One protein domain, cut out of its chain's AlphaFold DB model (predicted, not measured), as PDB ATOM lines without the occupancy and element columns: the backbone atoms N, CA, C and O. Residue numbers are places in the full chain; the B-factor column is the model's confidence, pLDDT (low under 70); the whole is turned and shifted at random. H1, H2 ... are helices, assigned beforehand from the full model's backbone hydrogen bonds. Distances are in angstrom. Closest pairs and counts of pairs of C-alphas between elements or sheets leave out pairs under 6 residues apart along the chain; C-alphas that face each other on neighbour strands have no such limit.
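What this domain is: This is residues 25 to 168 of the 171 residues of an uncharacterized protein of Kaustia mangrovi (UniProt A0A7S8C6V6). One long helix, H3, runs through a rounded helical domain, with H1 and H4 on one side of it, H5 and H6 on the opposite side, and H7 crossing it near its last residues. H8 folds back along H7 as a hairpin, and H8 and H9 lie farthest out. The 144 printed residues include nine named helices, H1 to H9 in order, and no named strand: all helix, mostly crossed. The whole is compact, with a radius of gyration of the C-alphas of 14.0 A and spans of 38 by 31 by 30 A.

How they stand to each other: H1, residues 25 to 30, meets H2, residues 35 to 38, only through their link. The hub is H3, residues 48 to 71. Its residues 61 to 69 alone touch H4, residues 79 to 88, the closest C-alphas being Ala 65 and Asp 81, 4.9 A. Residues 52 to 60 alone touch H5, residues 101 to 111, about perpendicular at 88 degrees, closest C-alphas Gly 56 and Val 108, 3.9 A. Residues 60 to 67 alone touch H6, residues 114 to 123, closest C-alphas Lys 67 and Arg 121, 5.6 A. H7, residues 126 to 135, touches H4, closest C-alphas Asp 80 and Ala 132, 5.0 A. H7 and H8, residues 139 to 149, form a helical hairpin at a shallow tilt of 28 degrees. H9, residues 154 to 160, only just touches H7, with 3 pairs of C-alphas within 8 A. Every O i to N i+4 pair is within hydrogen-bond range in H1, H3, H4, H6, H8 and H9; H7 has 3 of 6, H5 2 of 7 beside 6 of 8 O i to N i+3 pairs, and H2 is too short.

Where its parts are: H1 begins at C-alpha 25 (-1.014, 20.952, 46.480). H3 spans 34.5 A, H5 17.7 A. H9 ends at C-alpha 160 (23.729, 24.022, 37.817).

The domain as a whole: The C-alphas farthest apart, Glu 45 and Ser 73, are 42.1 A apart. The printed part has no cut. The link from H4 to H5 is long, and its residues 93 to 96 have pLDDT under 70.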
ATOM      1  N   ARG A  25      -2.105  20.823  45.516       94.69
ATOM      2  CA  ARG A  25      -1.014  20.952  46.480       94.69
ATOM      3  C   ARG A  25       0.017  22.025  46.113       94.69
ATOM      4  O   ARG A  25       0.503  22.716  47.003       94.69
ATOM      5  N   ILE A  26       0.340  22.212  44.828       95.44
ATOM      6  CA  ILE A  26       1.263  23.290  44.428       95.44
ATOM      7  C   ILE A  26       0.615  24.670  44.575       95.44
ATOM      8  O   ILE A  26       1.308  25.628  44.894       95.44
ATOM      9  N   GLN A  27      -0.706  24.785  44.425       93.50
ATOM     10  CA  GLN A  27      -1.411  26.044  44.673       93.50
ATOM     11  C   GLN A  27      -1.357  26.421  46.158       93.50
ATOM     12  O   GLN A  27      -1.137  27.584  46.475       93.50
ATOM     13  N   GLU A  28      -1.487  25.443  47.059       96.06
ATOM     14  CA  GLU A  28      -1.347  25.656  48.505       96.06
ATOM     15  C   GLU A  28       0.079  26.072  48.887       96.06
ATOM     16  O   GLU A  28       0.264  27.053  49.602       96.06
ATOM     17  N   ILE A  29       1.095  25.367  48.378       94.56
ATOM     18  CA  ILE A  29       2.507  25.673  48.668       94.56
ATOM     19  C   ILE A  29       2.908  27.028  48.078       94.56
ATOM     20  O   ILE A  29       3.665  27.770  48.699       94.56
ATOM     21  N   ALA A  30       2.380  27.396  46.908       93.25
ATOM     22  CA  ALA A  30       2.634  28.696  46.292       93.25
ATOM     23  C   ALA A  30       2.239  29.877  47.199       93.25
ATOM     24  O   ALA A  30       2.835  30.944  47.070       93.25
ATOM     25  N   LEU A  31       1.310  29.694  48.150       92.69
ATOM     26  CA  LEU A  31       0.933  30.721  49.132       92.69
ATOM     27  C   LEU A  31       2.054  31.048  50.131       92.69
ATOM     28  O   LEU A  31       2.053  32.126  50.722       92.69
ATOM     29  N   GLU A  32       3.023  30.149  50.310       91.50
ATOM     30  CA  GLU A  32       4.217  30.385  51.134       91.50
ATOM     31  C   GLU A  32       5.215  31.331  50.442       91.50
ATOM     32  O   GLU A  32       6.145  31.845  51.068       91.50
ATOM     33  N   PHE A  33       5.022  31.585  49.145       91.69
ATOM     34  CA  PHE A  33       5.908  32.368  48.298       91.69
ATOM     35  C   PHE A  33       5.195  33.613  47.752       91.69
ATOM     36  O   PHE A  33       3.976  33.636  47.584       91.69
ATOM     37  N   PRO A  34       5.932  34.678  47.396       91.94
ATOM     38  CA  PRO A  34       5.333  35.898  46.862       91.94
ATOM     39  C   PRO A  34       4.951  35.767  45.373       91.94
ATOM     40  O   PRO A  34       5.189  36.704  44.618       91.94
ATOM     41  N   VAL A  35       4.383  34.635  44.930       93.56
ATOM     42  CA  VAL A  35       4.159  34.312  43.503       93.56
ATOM     43  C   VAL A  35       3.373  35.415  42.794       93.56
ATOM     44  O   VAL A  35       3.907  36.059  41.897       93.56
ATOM     45  N   SER A  36       2.156  35.716  43.256       92.31
ATOM     46  CA  SER A  36       1.294  36.747  42.653       92.31
ATOM     47  C   SER A  36       1.967  38.118  42.625       92.31
ATOM     48  O   SER A  36       1.946  38.807  41.614       92.31
ATOM     49  N   LYS A  37       2.648  38.491  43.717       92.25
ATOM     50  CA  LYS A  37       3.379  39.760  43.809       92.25
ATOM     51  C   LYS A  37       4.530  39.829  42.802       92.25
ATOM     52  O   LYS A  37       4.809  40.896  42.273       92.25
ATOM     53  N   ARG A  38       5.234  38.719  42.582       92.50
ATOM     54  CA  ARG A  38       6.383  38.634  41.673       92.50
ATOM     55  C   ARG A  38       5.952  38.578  40.209       92.50
ATOM     56  O   ARG A  38       6.664  39.122  39.379       92.50
ATOM     57  N   LEU A  39       4.798  37.977  39.929       93.19
ATOM     58  CA  LEU A  39       4.146  37.997  38.618       93.19
ATOM     59  C   LEU A  39       3.352  39.290  38.357       93.19
ATOM     60  O   LEU A  39       2.744  39.421  37.300       93.19
ATOM     61  N   GLU A  40       3.362  40.234  39.305       94.06
ATOM     62  CA  GLU A  40       2.671  41.526  39.208       94.06
ATOM     63  C   GLU A  40       1.153  41.385  38.988       94.06
ATOM     64  O   GLU A  40       0.546  42.144  38.240       94.06
ATOM     65  N   ILE A  41       0.535  40.406  39.658       94.94
ATOM     66  CA  ILE A  41      -0.903  40.130  39.575       94.94
ATOM     67  C   ILE A  41      -1.634  40.807  40.735       94.94
ATOM     68  O   ILE A  41      -1.390  40.489  41.906       94.94
ATOM     69  N   ASP A  42      -2.576  41.687  40.399       95.31
ATOM     70  CA  ASP A  42      -3.594  42.186  41.323       95.31
ATOM     71  C   ASP A  42      -4.888  41.387  41.145       95.31
ATOM     72  O   ASP A  42      -5.640  41.592  40.198       95.31
ATOM     73  N   TRP A  43      -5.163  40.469  42.073       93.75
ATOM     74  CA  TRP A  43      -6.333  39.592  41.988       93.75
ATOM     75  C   TRP A  43      -7.679  40.321  42.046       93.75
ATOM     76  O   TRP A  43      -8.678  39.739  41.628       93.75
ATOM     77  N   ALA A  44      -7.735  41.556  42.556       96.31
ATOM     78  CA  ALA A  44      -8.975  42.331  42.566       96.31
ATOM     79  C   ALA A  44      -9.360  42.831  41.163       96.31
ATOM     80  O   ALA A  44     -10.546  42.977  40.876       96.31
ATOM     81  N   GLU A  45      -8.366  43.031  40.298       96.06
ATOM     82  CA  GLU A  45      -8.503  43.604  38.953       96.06
ATOM     83  C   GLU A  45      -7.959  42.650  37.869       96.06
ATOM     84  O   GLU A  45      -7.658  43.071  36.756       96.06
ATOM     85  N   ALA A  46      -7.803  41.363  38.199       95.94
ATOM     86  CA  ALA A  46      -7.117  40.401  37.345       95.94
ATOM     87  C   ALA A  46      -7.878  40.113  36.045       95.94
ATOM     88  O   ALA A  46      -9.077  39.818  36.037       95.94
ATOM     89  N   GLU A  47      -7.135  40.098  34.943       96.38
ATOM     90  CA  GLU A  47      -7.622  39.709  33.629       96.38
ATOM     91  C   GLU A  47      -7.357  38.220  33.342       96.38
ATOM     92  O   GLU A  47      -6.639  37.510  34.050       96.38
ATOM     93  N   ALA A  48      -7.921  37.716  32.242       95.31
ATOM     94  CA  ALA A  48      -7.692  36.336  31.811       95.31
ATOM     95  C   ALA A  48      -6.201  36.030  31.549       95.31
ATOM     96  O   ALA A  48      -5.757  34.898  31.751       95.31
ATOM     97  N   SER A  49      -5.426  37.029  31.119       94.81
ATOM     98  CA  SER A  49      -3.976  36.935  30.931       94.81
ATOM     99  C   SER A  49      -3.238  36.710  32.254       94.81
ATOM    100  O   SER A  49      -2.319  35.900  32.293       94.81
ATOM    101  N   ASP A  50      -3.668  37.333  33.354       96.94
ATOM    102  CA  ASP A  50      -3.083  37.123  34.685       96.94
ATOM    103  C   ASP A  50      -3.286  35.695  35.172       96.94
ATOM    104  O   ASP A  50      -2.355  35.047  35.656       96.94
ATOM    105  N   VAL A  51      -4.495  35.168  34.968       94.81
ATOM    106  CA  VAL A  51      -4.805  33.772  35.281       94.81
ATOM    107  C   VAL A  51      -3.937  32.839  34.437       94.81
ATOM    108  O   VAL A  51      -3.382  31.878  34.967       94.81
ATOM    109  N   ALA A  52      -3.770  33.130  33.143       94.69
ATOM    110  CA  ALA A  52      -2.910  32.343  32.263       94.69
ATOM    111  C   ALA A  52      -1.445  32.367  32.724       94.69
ATOM    112  O   ALA A  52      -0.825  31.306  32.803       94.69
ATOM    113  N   ARG A  53      -0.913  33.538  33.098       96.12
ATOM    114  CA  ARG A  53       0.451  33.681  33.625       96.12
ATOM    115  C   ARG A  53       0.650  32.890  34.911       96.12
ATOM    116  O   ARG A  53       1.602  32.119  35.019       96.12
ATOM    117  N   TYR A  54      -0.281  33.010  35.855       96.75
ATOM    118  CA  TYR A  54      -0.235  32.270  37.112       96.75
ATOM    119  C   TYR A  54      -0.297  30.754  36.891       96.75
ATOM    120  O   TYR A  54       0.555  30.012  37.380       96.75
ATOM    121  N   MET A  55      -1.269  30.280  36.108       96.75
ATOM    122  CA  MET A  55      -1.438  28.850  35.835       96.75
ATOM    123  C   MET A  55      -0.281  28.274  35.019       96.75
ATOM    124  O   MET A  55       0.142  27.148  35.276       96.75
ATOM    125  N   GLY A  56       0.256  29.041  34.074       96.62
ATOM    126  CA  GLY A  56       1.449  28.691  33.310       96.62
ATOM    127  C   GLY A  56       2.684  28.554  34.198       96.62
ATOM    128  O   GLY A  56       3.371  27.535  34.138       96.62
ATOM    129  N   PHE A  57       2.900  29.504  35.110       97.69
ATOM    130  CA  PHE A  57       3.977  29.437  36.096       97.69
ATOM    131  C   PHE A  57       3.844  28.219  37.028       97.69
ATOM    132  O   PHE A  57       4.821  27.504  37.274       97.69
ATOM    133  N   LEU A  58       2.638  27.923  37.528       98.00
ATOM    134  CA  LEU A  58       2.408  26.736  38.361       98.00
ATOM    135  C   LEU A  58       2.556  25.428  37.576       98.00
ATOM    136  O   LEU A  58       3.066  24.443  38.115       98.00
ATOM    137  N   ALA A  59       2.163  25.406  36.301       98.00
ATOM    138  CA  ALA A  59       2.406  24.278  35.408       98.00
ATOM    139  C   ALA A  59       3.905  24.040  35.204       98.00
ATOM    140  O   ALA A  59       4.368  22.910  35.371       98.00
ATOM    141  N   ALA A  60       4.677  25.088  34.918       98.19
ATOM    142  CA  ALA A  60       6.125  24.994  34.789       98.19
ATOM    143  C   ALA A  60       6.774  24.486  36.085       98.19
ATOM    144  O   ALA A  60       7.547  23.526  36.071       98.19
ATOM    145  N   THR A  61       6.362  25.045  37.223       98.19
ATOM    146  CA  THR A  61       6.823  24.628  38.553       98.19
ATOM    147  C   THR A  61       6.488  23.163  38.844       98.19
ATOM    148  O   THR A  61       7.321  22.439  39.387       98.19
ATOM    149  N   THR A  62       5.305  22.690  38.439       98.31
ATOM    150  CA  THR A  62       4.901  21.281  38.581       98.31
ATOM    151  C   THR A  62       5.847  20.364  37.812       98.31
ATOM    152  O   THR A  62       6.351  19.390  38.360       98.31
ATOM    153  N   VAL A  63       6.155  20.712  36.563       98.19
ATOM    154  CA  VAL A  63       7.062  19.933  35.709       98.19
ATOM    155  C   VAL A  63       8.485  19.893  36.275       98.19
ATOM    156  O   VAL A  63       9.138  18.845  36.257       98.19
ATOM    157  N   ILE A  64       8.964  21.018  36.808       98.44
ATOM    158  CA  ILE A  64      10.264  21.097  37.482       98.44
ATOM    159  C   ILE A  64      10.262  20.202  38.731       98.44
ATOM    160  O   ILE A  64      11.188  19.412  38.915       98.44
ATOM    161  N   ALA A  65       9.208  20.249  39.550       98.25
ATOM    162  CA  ALA A  65       9.079  19.422  40.749       98.25
ATOM    163  C   ALA A  65       9.026  17.917  40.426       98.25
ATOM    164  O   ALA A  65       9.696  17.124  41.084       98.25
ATOM    165  N   GLU A  66       8.305  17.505  39.375       97.94
ATOM    166  CA  GLU A  66       8.310  16.119  38.870       97.94
ATOM    167  C   GLU A  66       9.722  15.653  38.517       97.94
ATOM    168  O   GLU A  66      10.139  14.537  38.847       97.94
ATOM    169  N   LYS A  67      10.489  16.522  37.856       98.19
ATOM    170  CA  LYS A  67      11.864  16.223  37.479       98.19
ATOM    171  C   LYS A  67      12.793  16.141  38.695       98.19
ATOM    172  O   LYS A  67      13.630  15.237  38.732       98.19
ATOM    173  N   ILE A  68      12.633  17.019  39.683       98.12
ATOM    174  CA  ILE A  68      13.372  16.981  40.956       98.12
ATOM    175  C   ILE A  68      13.063  15.686  41.721       98.12
ATOM    176  O   ILE A  68      13.985  14.984  42.147       98.12
ATOM    177  N   ALA A  69      11.785  15.312  41.826       97.81
ATOM    178  CA  ALA A  69      11.355  14.072  42.466       97.81
ATOM    179  C   ALA A  69      11.991  12.848  41.793       97.81
ATOM    180  O   ALA A  69      12.576  11.995  42.465       97.81
ATOM    181  N   LYS A  70      11.976  12.812  40.454       97.75
ATOM    182  CA  LYS A  70      12.624  11.756  39.667       97.75
ATOM    183  C   LYS A  70      14.139  11.712  39.880       97.75
ATOM    184  O   LYS A  70      14.698  10.621  39.972       97.75
ATOM    185  N   GLY A  71      14.798  12.869  39.986       96.94
ATOM    186  CA  GLY A  71      16.218  12.970  40.345       96.94
ATOM    187  C   GLY A  71      16.531  12.355  41.714       96.94
ATOM    188  O   GLY A  71      17.594  11.770  41.899       96.94
ATOM    189  N   ASN A  72      15.560  12.383  42.626       95.94
ATOM    190  CA  ASN A  72      15.603  11.742  43.940       95.94
ATOM    191  C   ASN A  72      14.947  10.345  43.964       95.94
ATOM    192  O   ASN A  72      14.561   9.859  45.026       95.94
ATOM    193  N   SER A  73      14.815   9.681  42.808       96.06
ATOM    194  CA  SER A  73      14.245   8.327  42.669       96.06
ATOM    195  C   SER A  73      12.813   8.172  43.201       96.06
ATOM    196  O   SER A  73      12.409   7.083  43.610       96.06
ATOM    197  N   ARG A  74      12.026   9.253  43.187       95.00
ATOM    198  CA  ARG A  74      10.611   9.259  43.571       95.00
ATOM    199  C   ARG A  74       9.717   9.395  42.344       95.00
ATOM    200  O   ARG A  74      10.024  10.126  41.408       95.00
ATOM    201  N   GLU A  75       8.600   8.672  42.363       93.62
ATOM    202  CA  GLU A  75       7.626   8.669  41.264       93.62
ATOM    203  C   GLU A  75       6.749   9.928  41.257       93.62
ATOM    204  O   GLU A  75       6.268  10.343  40.206       93.62
ATOM    205  N   ARG A  76       6.541  10.546  42.427       94.00
ATOM    206  CA  ARG A  76       5.693  11.731  42.591       94.00
ATOM    207  C   ARG A  76       6.396  12.809  43.421       94.00
ATOM    208  O   ARG A  76       7.107  12.446  44.365       94.00
ATOM    209  N   PRO A  77       6.161  14.098  43.114       96.69
ATOM    210  CA  PRO A  77       6.614  15.204  43.949       96.69
ATOM    211  C   PRO A  77       6.072  15.132  45.377       96.69
ATOM    212  O   PRO A  77       4.893  14.845  45.586       96.69
ATOM    213  N   SER A  78       6.931  15.429  46.348       96.00
ATOM    214  CA  SER A  78       6.546  15.854  47.695       96.00
ATOM    215  C   SER A  78       6.480  17.381  47.761       96.00
ATOM    216  O   SER A  78       6.873  18.080  46.825       96.00
ATOM    217  N   ASP A  79       6.034  17.912  48.896       96.69
ATOM    218  CA  ASP A  79       6.030  19.357  49.135       96.69
ATOM    219  C   ASP A  79       7.425  19.983  49.002       96.69
ATOM    220  O   ASP A  79       7.572  21.097  48.504       96.69
ATOM    221  N   ASP A  80       8.461  19.249  49.399       95.94
ATOM    222  CA  ASP A  80       9.847  19.706  49.335       95.94
ATOM    223  C   ASP A  80      10.343  19.868  47.894       95.94
ATOM    224  O   ASP A  80      11.117  20.781  47.610       95.94
ATOM    225  N   ASP A  81       9.849  19.050  46.958       97.06
ATOM    226  CA  ASP A  81      10.158  19.214  45.532       97.06
ATOM    227  C   ASP A  81       9.496  20.452  44.954       97.06
ATOM    228  O   ASP A  81      10.089  21.148  44.133       97.06
ATOM    229  N   TYR A  82       8.272  20.746  45.388       97.12
ATOM    230  CA  TYR A  82       7.577  21.962  44.995       97.12
ATOM    231  C   TYR A  82       8.286  23.205  45.529       97.12
ATOM    232  O   TYR A  82       8.490  24.159  44.779       97.12
ATOM    233  N   ARG A  83       8.736  23.191  46.790       95.56
ATOM    234  CA  ARG A  83       9.541  24.286  47.354       95.56
ATOM    235  C   ARG A  83      10.883  24.425  46.645       95.56
ATOM    236  O   ARG A  83      11.294  25.544  46.337       95.56
ATOM    237  N   ALA A  84      11.546  23.312  46.333       94.75
ATOM    238  CA  ALA A  84      12.771  23.301  45.543       94.75
ATOM    239  C   ALA A  84      12.549  23.888  44.140       94.75
ATOM    240  O   ALA A  84      13.326  24.736  43.708       94.75
ATOM    241  N   ALA A  85      11.461  23.510  43.465       96.50
ATOM    242  CA  ALA A  85      11.087  24.034  42.156       96.50
ATOM    243  C   ALA A  85      10.807  25.543  42.202       96.50
ATOM    244  O   ALA A  85      11.393  26.292  41.428       96.50
ATOM    245  N   LEU A  86       9.995  26.015  43.152       95.25
ATOM    246  CA  LEU A  86       9.732  27.444  43.370       95.25
ATOM    247  C   LEU A  86      11.030  28.222  43.655       95.25
ATOM    248  O   LEU A  86      11.244  29.328  43.155       95.25
ATOM    249  N   THR A  87      11.940  27.622  44.418       93.44
ATOM    250  CA  THR A  87      13.254  28.206  44.703       93.44
ATOM    251  C   THR A  87      14.114  28.298  43.440       93.44
ATOM    252  O   THR A  87      14.660  29.363  43.152       93.44
ATOM    253  N   ALA A  88      14.164  27.233  42.634       94.88
ATOM    254  CA  ALA A  88      14.865  27.190  41.346       94.88
ATOM    255  C   ALA A  88      14.276  28.164  40.313       94.88
ATOM    256  O   ALA A  88      14.996  28.666  39.454       94.88
ATOM    257  N   GLN A  89      12.991  28.490  40.441       95.31
ATOM    258  CA  GLN A  89      12.306  29.511  39.648       95.31
ATOM    259  C   GLN A  89      12.635  30.943  40.074       95.31
ATOM    260  O   GLN A  89      12.065  31.886  39.526       95.31
ATOM    261  N   CYS A  90      13.517  31.142  41.060       93.38
ATOM    262  CA  CYS A  90      13.808  32.464  41.599       93.38
ATOM    263  C   CYS A  90      12.521  33.187  42.048       93.38
ATOM    264  O   CYS A  90      12.303  34.357  41.705       93.38
ATOM    265  N   ILE A  91      11.629  32.516  42.794       91.12
ATOM    266  CA  ILE A  91      10.395  33.135  43.317       91.12
ATOM    267  C   ILE A  91      10.508  33.529  44.800       91.12
ATOM    268  O   ILE A  91       9.979  34.570  45.194       91.12
ATOM    269  N   GLY A  92      11.249  32.757  45.606       77.56
ATOM    270  CA  GLY A  92      11.441  32.966  47.049       77.56
ATOM    271  C   GLY A  92      12.792  33.601  47.419       77.56
ATOM    272  O   GLY A  92      13.759  33.434  46.678       77.56
ATOM    273  N   PRO A  93      12.889  34.359  48.532       68.00
ATOM    274  CA  PRO A  93      14.163  34.871  49.068       68.00
ATOM    275  C   PRO A  93      15.109  33.712  49.437       68.00
ATOM    276  O   PRO A  93      14.583  32.718  49.912       68.00
ATOM    277  N   PRO A  94      16.451  33.811  49.303       58.38
ATOM    278  CA  PRO A  94      17.295  34.967  48.987       58.38
ATOM    279  C   PRO A  94      17.581  35.037  47.483       58.38
ATOM    280  O   PRO A  94      18.678  34.839  46.985       58.38
ATOM    281  N   ASN A  95      16.520  35.335  46.757       61.66
ATOM    282  CA  ASN A  95      16.369  35.495  45.325       61.66
ATOM    283  C   ASN A  95      17.320  36.495  44.628       61.66
ATOM    284  O   ASN A  95      16.869  37.508  44.080       61.66
ATOM    285  N   LYS A  96      18.642  36.315  44.723       61.88
ATOM    286  CA  LYS A  96      19.606  37.334  44.297       61.88
ATOM    287  C   LYS A  96      20.782  36.770  43.495       61.88
ATOM    288  O   LYS A  96      21.614  36.069  44.067       61.88
ATOM    289  N   PRO A  97      20.940  37.201  42.224       78.31
ATOM    290  CA  PRO A  97      19.950  37.895  41.381       78.31
ATOM    291  C   PRO A  97      18.783  36.963  40.980       78.31
ATOM    292  O   PRO A  97      18.984  35.752  40.923       78.31
ATOM    293  N   PRO A  98      17.575  37.492  40.691       84.81
ATOM    294  CA  PRO A  98      16.426  36.689  40.266       84.81
ATOM    295  C   PRO A  98      16.558  36.284  38.790       84.81
ATOM    296  O   PRO A  98      15.833  36.765  37.925       84.81
ATOM    297  N   LEU A  99      17.537  35.432  38.499       91.81
ATOM    298  CA  LEU A  99      18.019  35.137  37.148       91.81
ATOM    299  C   LEU A  99      16.945  34.561  36.218       91.81
ATOM    300  O   LEU A  99      16.995  34.795  35.018       91.81
ATOM    301  N   VAL A 100      15.970  33.839  36.767       93.31
ATOM    302  CA  VAL A 100      14.899  33.190  35.995       93.31
ATOM    303  C   VAL A 100      13.720  34.132  35.715       93.31
ATOM    304  O   VAL A 100      12.929  33.866  34.821       93.31
ATOM    305  N   GLN A 101      13.622  35.273  36.408       92.75
ATOM    306  CA  GLN A 101      12.450  36.153  36.331       92.75
ATOM    307  C   GLN A 101      12.125  36.635  34.909       92.75
ATOM    308  O   GLN A 101      10.954  36.736  34.557       92.75
ATOM    309  N   GLU A 102      13.136  36.919  34.085       91.56
ATOM    310  CA  GLU A 102      12.925  37.370  32.701       91.56
ATOM    311  C   GLU A 102      12.373  36.270  31.771       91.56
ATOM    312  O   GLU A 102      11.928  36.573  30.669       91.56
ATOM    313  N   TYR A 103      12.372  35.006  32.212       94.19
ATOM    314  CA  TYR A 103      11.931  33.848  31.428       94.19
ATOM    315  C   TYR A 103      10.526  33.358  31.793       94.19
ATOM    316  O   TYR A 103       9.985  32.536  31.060       94.19
ATOM    317  N   TRP A 104       9.906  33.856  32.871       95.06
ATOM    318  CA  TRP A 104       8.603  33.353  33.332       95.06
ATOM    319  C   TRP A 104       7.495  33.461  32.279       95.06
ATOM    320  O   TRP A 104       6.659  32.568  32.182       95.06
ATOM    321  N   GLU A 105       7.503  34.503  31.444       94.31
ATOM    322  CA  GLU A 105       6.544  34.623  30.335       94.31
ATOM    323  C   GLU A 105       6.729  33.502  29.294       94.31
ATOM    324  O   GLU A 105       5.757  32.925  28.811       94.31
ATOM    325  N   SER A 106       7.974  33.103  29.015       95.25
ATOM    326  CA  SER A 106       8.298  31.989  28.107       95.25
ATOM    327  C   SER A 106       7.894  30.619  28.666       95.25
ATOM    328  O   SER A 106       7.861  29.626  27.940       95.25
ATOM    329  N   GLU A 107       7.582  30.542  29.958       95.12
ATOM    330  CA  GLU A 107       7.113  29.329  30.621       95.12
ATOM    331  C   GLU A 107       5.591  29.205  30.622       95.12
ATOM    332  O   GLU A 107       5.076  28.101  30.796       95.12
ATOM    333  N   VAL A 108       4.855  30.294  30.373       95.31
ATOM    334  CA  VAL A 108       3.383  30.299  30.345       95.31
ATOM    335  C   VAL A 108       2.800  29.188  29.461       95.31
ATOM    336  O   VAL A 108       1.867  28.502  29.903       95.31
ATOM    337  N   PRO A 109       3.354  28.901  28.263       95.56
ATOM    338  CA  PRO A 109       2.845  27.824  27.427       95.56
ATOM    339  C   PRO A 109       2.979  26.429  28.045       95.56
ATOM    340  O   PRO A 109       2.315  25.520  27.556       95.56
ATOM    341  N   ALA A 110       3.760  26.219  29.115       96.12
ATOM    342  CA  ALA A 110       3.901  24.921  29.787       96.12
ATOM    343  C   ALA A 110       2.549  24.290  30.143       96.12
ATOM    344  O   ALA A 110       2.414  23.061  30.111       96.12
ATOM    345  N   PHE A 111       1.533  25.114  30.425       95.94
ATOM    346  CA  PHE A 111       0.192  24.619  30.701       95.94
ATOM    347  C   PHE A 111      -0.347  23.773  29.537       95.94
ATOM    348  O   PHE A 111      -0.763  22.648  29.775       95.94
ATOM    349  N   TYR A 112      -0.254  24.234  28.285       93.88
ATOM    350  CA  TYR A 112      -0.828  23.553  27.109       93.88
ATOM    351  C   TYR A 112       0.200  22.902  26.165       93.88
ATOM    352  O   TYR A 112      -0.184  22.116  25.305       93.88
ATOM    353  N   ASN A 113       1.492  23.206  26.299       94.19
ATOM    354  CA  ASN A 113       2.525  22.844  25.328       94.19
ATOM    355  C   ASN A 113       3.485  21.779  25.884       94.19
ATOM    356  O   ASN A 113       4.341  22.053  26.730       94.19
ATOM    357  N   SER A 114       3.377  20.559  25.354       93.88
ATOM    358  CA  SER A 114       4.239  19.414  25.680       93.88
ATOM    359  C   SER A 114       5.729  19.678  25.465       93.88
ATOM    360  O   SER A 114       6.542  19.233  26.274       93.88
ATOM    361  N   LYS A 115       6.101  20.431  24.424       93.75
ATOM    362  CA  LYS A 115       7.503  20.736  24.091       93.75
ATOM    363  C   LYS A 115       8.140  21.666  25.117       93.75
ATOM    364  O   LYS A 115       9.276  21.434  25.529       93.75
ATOM    365  N   VAL A 116       7.395  22.673  25.582       95.69
ATOM    366  CA  VAL A 116       7.850  23.546  26.677       95.69
ATOM    367  C   VAL A 116       8.047  22.725  27.947       95.69
ATOM    368  O   VAL A 116       9.091  22.825  28.588       95.69
ATOM    369  N   ARG A 117       7.118  21.815  28.266       96.75
ATOM    370  CA  ARG A 117       7.284  20.906  29.411       96.75
ATOM    371  C   ARG A 117       8.488  19.976  29.259       96.75
ATOM    372  O   ARG A 117       9.220  19.779  30.222       96.75
ATOM    373  N   ALA A 118       8.727  19.413  28.077       95.75
ATOM    374  CA  ALA A 118       9.910  18.592  27.826       95.75
ATOM    375  C   ALA A 118      11.203  19.391  28.058       95.75
ATOM    376  O   ALA A 118      12.075  18.931  28.793       95.75
ATOM    377  N   THR A 119      11.260  20.623  27.545       96.62
ATOM    378  CA  THR A 119      12.391  21.540  27.750       96.62
ATOM    379  C   THR A 119      12.617  21.828  29.238       96.62
ATOM    380  O   THR A 119      13.737  21.721  29.728       96.62
ATOM    381  N   LEU A 120      11.552  22.094  29.999       97.62
ATOM    382  CA  LEU A 120      11.634  22.308  31.448       97.62
ATOM    383  C   LEU A 120      12.143  21.073  32.213       97.62
ATOM    384  O   LEU A 120      12.921  21.210  33.155       97.62
ATOM    385  N   ARG A 121      11.774  19.851  31.801       97.44
ATOM    386  CA  ARG A 121      12.314  18.610  32.405       97.44
ATOM    387  C   ARG A 121      13.804  18.413  32.125       97.44
ATOM    388  O   ARG A 121      14.473  17.694  32.870       97.44
ATOM    389  N   GLU A 122      14.314  18.971  31.037       97.31
ATOM    390  CA  GLU A 122      15.738  18.942  30.691       97.31
ATOM    391  C   GLU A 122      16.509  20.095  31.342       97.31
ATOM    392  O   GLU A 122      17.701  19.956  31.599       97.31
ATOM    393  N   ALA A 123      15.819  21.184  31.687       97.38
ATOM    394  CA  ALA A 123      16.397  22.368  32.309       97.38
ATOM    395  C   ALA A 123      16.875  22.150  33.754       97.38
ATOM    396  O   ALA A 123      17.745  22.883  34.218       97.38
ATOM    397  N   VAL A 124      16.301  21.192  34.491       98.12
ATOM    398  CA  VAL A 124      16.594  21.008  35.924       98.12
ATOM    399  C   VAL A 124      18.019  20.500  36.145       98.12
ATOM    400  O   VAL A 124      18.363  19.381  35.756       98.12
ATOM    401  N   GLY A 125      18.820  21.316  36.827       97.00
ATOM    402  CA  GLY A 125      20.197  21.017  37.198       97.00
ATOM    403  C   GLY A 125      20.333  20.306  38.552       97.00
ATOM    404  O   GLY A 125      19.377  20.210  39.329       97.00
ATOM    405  N   PRO A 126      21.538  19.802  38.870       96.06
ATOM    406  CA  PRO A 126      21.781  18.995  40.067       96.06
ATOM    407  C   PRO A 126      21.523  19.733  41.390       96.06
ATOM    408  O   PRO A 126      21.044  19.112  42.334       96.06
ATOM    409  N   LEU A 127      21.774  21.045  41.474       95.00
ATOM    410  CA  LEU A 127      21.573  21.793  42.724       95.00
ATOM    411  C   LEU A 127      20.090  21.978  43.073       95.00
ATOM    412  O   LEU A 127      19.735  22.022  44.251       95.00
ATOM    413  N   ALA A 128      19.215  22.048  42.065       94.69
ATOM    414  CA  ALA A 128      17.771  22.047  42.282       94.69
ATOM    415  C   ALA A 128      17.275  20.675  42.773       94.69
ATOM    416  O   ALA A 128      16.355  20.607  43.583       94.69
ATOM    417  N   VAL A 129      17.912  19.583  42.331       96.44
ATOM    418  CA  VAL A 129      17.605  18.227  42.814       96.44
ATOM    419  C   VAL A 129      18.004  18.055  44.282       96.44
ATOM    420  O   VAL A 129      17.225  17.525  45.073       96.44
ATOM    421  N   GLU A 130      19.197  18.524  44.648       93.62
ATOM    422  CA  GLU A 130      19.765  18.391  45.995       93.62
ATOM    423  C   GLU A 130      18.986  19.184  47.054       93.62
ATOM    424  O   GLU A 130      18.825  18.726  48.190       93.62
ATOM    425  N   ILE A 131      18.475  20.374  46.711       91.25
ATOM    426  CA  ILE A 131      17.866  21.241  47.725       91.25
ATOM    427  C   ILE A 131      16.582  20.656  48.323       91.25
ATOM    428  O   ILE A 131      16.286  20.930  49.484       91.25
ATOM    429  N   ALA A 132      15.862  19.800  47.591       92.06
ATOM    430  CA  ALA A 132      14.665  19.131  48.100       92.06
ATOM    431  C   ALA A 132      14.945  18.350  49.401       92.06
ATOM    432  O   ALA A 132      14.156  18.412  50.337       92.06
ATOM    433  N   SER A 133      16.101  17.691  49.527       89.44
ATOM    434  CA  SER A 133      16.464  16.981  50.765       89.44
ATOM    435  C   SER A 133      16.709  17.919  51.951       89.44
ATOM    436  O   SER A 133      16.452  17.537  53.088       89.44
ATOM    437  N   ASN A 134      17.155  19.154  51.702       86.06
ATOM    438  CA  ASN A 134      17.393  20.140  52.759       86.06
ATOM    439  C   ASN A 134      16.088  20.737  53.309       86.06
ATOM    440  O   ASN A 134      16.054  21.152  54.464       86.06
ATOM    441  N   TRP A 135      15.013  20.763  52.517       85.69
ATOM    442  CA  TRP A 135      13.696  21.215  52.981       85.69
ATOM    443  C   TRP A 135      13.093  20.282  54.035       85.69
ATOM    444  O   TRP A 135      12.518  20.767  55.010       85.69
ATOM    445  N   GLY A 136      13.325  18.971  53.916       80.56
ATOM    446  CA  GLY A 136      12.927  17.987  54.929       80.56
ATOM    447  C   GLY A 136      13.636  18.156  56.284       80.56
ATOM    448  O   GLY A 136      13.132  17.691  57.304       80.56
ATOM    449  N   GLU A 137      14.775  18.857  56.317       83.94
ATOM    450  CA  GLU A 137      15.499  19.234  57.543       83.94
ATOM    451  C   GLU A 137      15.068  20.605  58.099       83.94
ATOM    452  O   GLU A 137      15.518  21.015  59.172       83.94
ATOM    453  N   GLY A 138      14.178  21.308  57.396       84.94
ATOM    454  CA  GLY A 138      13.628  22.602  57.780       84.94
ATOM    455  C   GLY A 138      14.020  23.743  56.837       84.94
ATOM    456  O   GLY A 138      15.070  23.750  56.196       84.94
ATOM    457  N   GLN A 139      13.163  24.762  56.799       85.94
ATOM    458  CA  GLN A 139      13.305  25.925  55.921       85.94
ATOM    459  C   GLN A 139      14.647  26.663  56.091       85.94
ATOM    460  O   GLN A 139      15.267  27.046  55.101       85.94
ATOM    461  N   ASP A 140      15.133  26.827  57.324       88.56
ATOM    462  CA  ASP A 140      16.405  27.515  57.593       88.56
ATOM    463  C   ASP A 140      17.606  26.762  56.999       88.56
ATOM    464  O   ASP A 140      18.558  27.364  56.491       88.56
ATOM    465  N   LYS A 141      17.554  25.425  57.023       88.94
ATOM    466  CA  LYS A 141      18.582  24.573  56.428       88.94
ATOM    467  C   LYS A 141      18.571  24.692  54.908       88.94
ATOM    468  O   LYS A 141      19.629  24.880  54.314       88.94
ATOM    469  N   ALA A 142      17.394  24.657  54.289       89.25
ATOM    470  CA  ALA A 142      17.265  24.883  52.854       89.25
ATOM    471  C   ALA A 142      17.820  26.256  52.444       89.25
ATOM    472  O   ALA A 142      18.681  26.332  51.568       89.25
ATOM    473  N   TRP A 143      17.416  27.339  53.116       88.75
ATOM    474  CA  TRP A 143      17.877  28.677  52.741       88.75
ATOM    475  C   TRP A 143      19.370  28.890  52.947       88.75
ATOM    476  O   TRP A 143      20.031  29.414  52.053       88.75
ATOM    477  N   SER A 144      19.925  28.415  54.063       89.38
ATOM    478  CA  SER A 144      21.373  28.490  54.286       89.38
ATOM    479  C   SER A 144      22.169  27.696  53.246       89.38
ATOM    480  O   SER A 144      23.228  28.154  52.815       89.38
ATOM    481  N   THR A 145      21.659  26.549  52.785       89.81
ATOM    482  CA  THR A 145      22.280  25.792  51.691       89.81
ATOM    483  C   THR A 145      22.204  26.560  50.371       89.81
ATOM    484  O   THR A 145      23.219  26.651  49.682       89.81
ATOM    485  N   VAL A 146      21.056  27.154  50.024       90.06
ATOM    486  CA  VAL A 146      20.922  27.986  48.811       90.06
ATOM    487  C   VAL A 146      21.927  29.136  48.847       90.06
ATOM    488  O   VAL A 146      22.736  29.256  47.932       90.06
ATOM    489  N   ASP A 147      21.950  29.914  49.931       89.62
ATOM    490  CA  ASP A 147      22.873  31.044  50.103       89.62
ATOM    491  C   ASP A 147      24.347  30.640  49.975       89.62
ATOM    492  O   ASP A 147      25.162  31.381  49.422       89.62
ATOM    493  N   ALA A 148      24.707  29.465  50.496       89.62
ATOM    494  CA  ALA A 148      26.087  28.998  50.504       89.62
ATOM    495  C   ALA A 148      26.535  28.378  49.170       89.62
ATOM    496  O   ALA A 148      27.722  28.435  48.842       89.62
ATOM    497  N   THR A 149      25.625  27.738  48.429       89.81
ATOM    498  CA  THR A 149      25.989  26.830  47.324       89.81
ATOM    499  C   THR A 149      25.476  27.259  45.956       89.81
ATOM    500  O   THR A 149      26.088  26.900  44.944       89.81
ATOM    501  N   TRP A 150      24.379  28.017  45.885       91.94
ATOM    502  CA  TRP A 150      23.772  28.354  44.603       91.94
ATOM    503  C   TRP A 150      24.542  29.477  43.898       91.94
ATOM    504  O   TRP A 150      24.884  30.492  44.510       91.94
ATOM    505  N   PRO A 151      24.839  29.331  42.593       92.88
ATOM    506  CA  PRO A 151      25.588  30.347  41.871       92.88
ATOM    507  C   PRO A 151      24.798  31.648  41.722       92.88
ATOM    508  O   PRO A 151      23.656  31.647  41.286       92.88
ATOM    509  N   THR A 152      25.446  32.783  41.965       90.94
ATOM    510  CA  THR A 152      24.852  34.116  41.743       90.94
ATOM    511  C   THR A 152      25.139  34.683  40.349       90.94
ATOM    512  O   THR A 152      24.607  35.723  39.966       90.94
ATOM    513  N   LYS A 153      25.999  34.018  39.567       93.12
ATOM    514  CA  LYS A 153      26.313  34.387  38.179       93.12
ATOM    515  C   LYS A 153      25.440  33.590  37.218       93.12
ATOM    516  O   LYS A 153      25.399  32.367  37.328       93.12
ATOM    517  N   ALA A 154      24.851  34.278  36.239       92.62
ATOM    518  CA  ALA A 154      23.908  33.721  35.272       92.62
ATOM    519  C   ALA A 154      24.360  32.381  34.671       92.62
ATOM    520  O   ALA A 154      23.691  31.378  34.870       92.62
ATOM    521  N   ASP A 155      25.514  32.329  34.002       94.38
ATOM    522  CA  ASP A 155      25.942  31.105  33.306       94.38
ATOM    523  C   ASP A 155      26.101  29.910  34.248       94.38
ATOM    524  O   ASP A 155      25.657  28.812  33.934       94.38
ATOM    525  N   ALA A 156      26.668  30.132  35.435       95.19
ATOM    526  CA  ALA A 156      26.818  29.076  36.427       95.19
ATOM    527  C   ALA A 156      25.468  28.647  37.025       95.19
ATOM    528  O   ALA A 156      25.292  27.475  37.345       95.19
ATOM    529  N   TYR A 157      24.519  29.574  37.178       95.06
ATOM    530  CA  TYR A 157      23.174  29.266  37.655       95.06
ATOM    531  C   TYR A 157      22.414  28.412  36.644       95.06
ATOM    532  O   TYR A 157      21.905  27.352  36.998       95.06
ATOM    533  N   PHE A 158      22.380  28.846  35.383       95.56
ATOM    534  CA  PHE A 158      21.695  28.113  34.323       95.56
ATOM    535  C   PHE A 158      22.352  26.748  34.076       95.56
ATOM    536  O   PHE A 158      21.649  25.803  33.765       95.56
ATOM    537  N   ASP A 159      23.661  26.595  34.293       95.69
ATOM    538  CA  ASP A 159      24.338  25.292  34.228       95.69
ATOM    539  C   ASP A 159      23.950  24.343  35.381       95.69
ATOM    540  O   ASP A 159      23.779  23.141  35.181       95.69
ATOM    541  N   LYS A 160      23.799  24.863  36.607       95.94
ATOM    542  CA  LYS A 160      23.729  24.022  37.817       95.94
ATOM    543  C   LYS A 160      22.363  23.924  38.484       95.94
ATOM    544  O   LYS A 160      22.145  22.982  39.247       95.94
ATOM    545  N   VAL A 161      21.474  24.885  38.250       95.56
ATOM    546  CA  VAL A 161      20.197  25.021  38.965       95.56
ATOM    547  C   VAL A 161      19.024  24.794  38.019       95.56
ATOM    548  O   VAL A 161      18.321  23.794  38.159       95.56
ATOM    549  N   LEU A 162      18.812  25.695  37.059       96.81
ATOM    550  CA  LEU A 162      17.666  25.634  36.152       96.81
ATOM    551  C   LEU A 162      17.964  26.371  34.841       96.81
ATOM    552  O   LEU A 162      18.017  27.597  34.845       96.81
ATOM    553  N   ASN A 163      18.130  25.649  33.728       96.56
ATOM    554  CA  ASN A 163      18.430  26.208  32.404       96.56
ATOM    555  C   ASN A 163      17.177  26.510  31.561       96.56
ATOM    556  O   ASN A 163      16.827  25.747  30.664       96.56
ATOM    557  N   VAL A 164      16.516  27.639  31.805       95.56
ATOM    558  CA  VAL A 164      15.318  28.057  31.040       95.56
ATOM    559  C   VAL A 164      15.625  28.851  29.766       95.56
ATOM    560  O   VAL A 164      14.719  29.148  28.991       95.56
ATOM    561  N   ARG A 165      16.899  29.156  29.489       95.00
ATOM    562  CA  ARG A 165      17.313  29.902  28.286       95.00
ATOM    563  C   ARG A 165      16.787  29.316  26.969       95.00
ATOM    564  O   ARG A 165      16.404  30.109  26.112       95.00
ATOM    565  N   PRO A 166      16.717  27.981  26.784       95.06
ATOM    566  CA  PRO A 166      16.180  27.403  25.556       95.06
ATOM    567  C   PRO A 166      14.698  27.702  25.310       95.06
ATOM    568  O   PRO A 166      14.233  27.467  24.205       95.06
ATOM    569  N   LEU A 167      13.937  28.201  26.291       91.75
ATOM    570  CA  LEU A 167      12.531  28.567  26.081       91.75
ATOM    571  C   LEU A 167      12.368  29.831  25.226       91.75
ATOM    572  O   LEU A 167      11.329  30.010  24.598       91.75
ATOM    573  N   VAL A 168      13.391  30.685  25.157       84.38
ATOM    574  CA  VAL A 168      13.358  31.897  24.333       84.38
ATOM    575  C   VAL A 168      13.551  31.512  22.863       84.38
ATOM    576  O   VAL A 168      14.628  31.063  22.474       84.38
TER     577      VAL A 168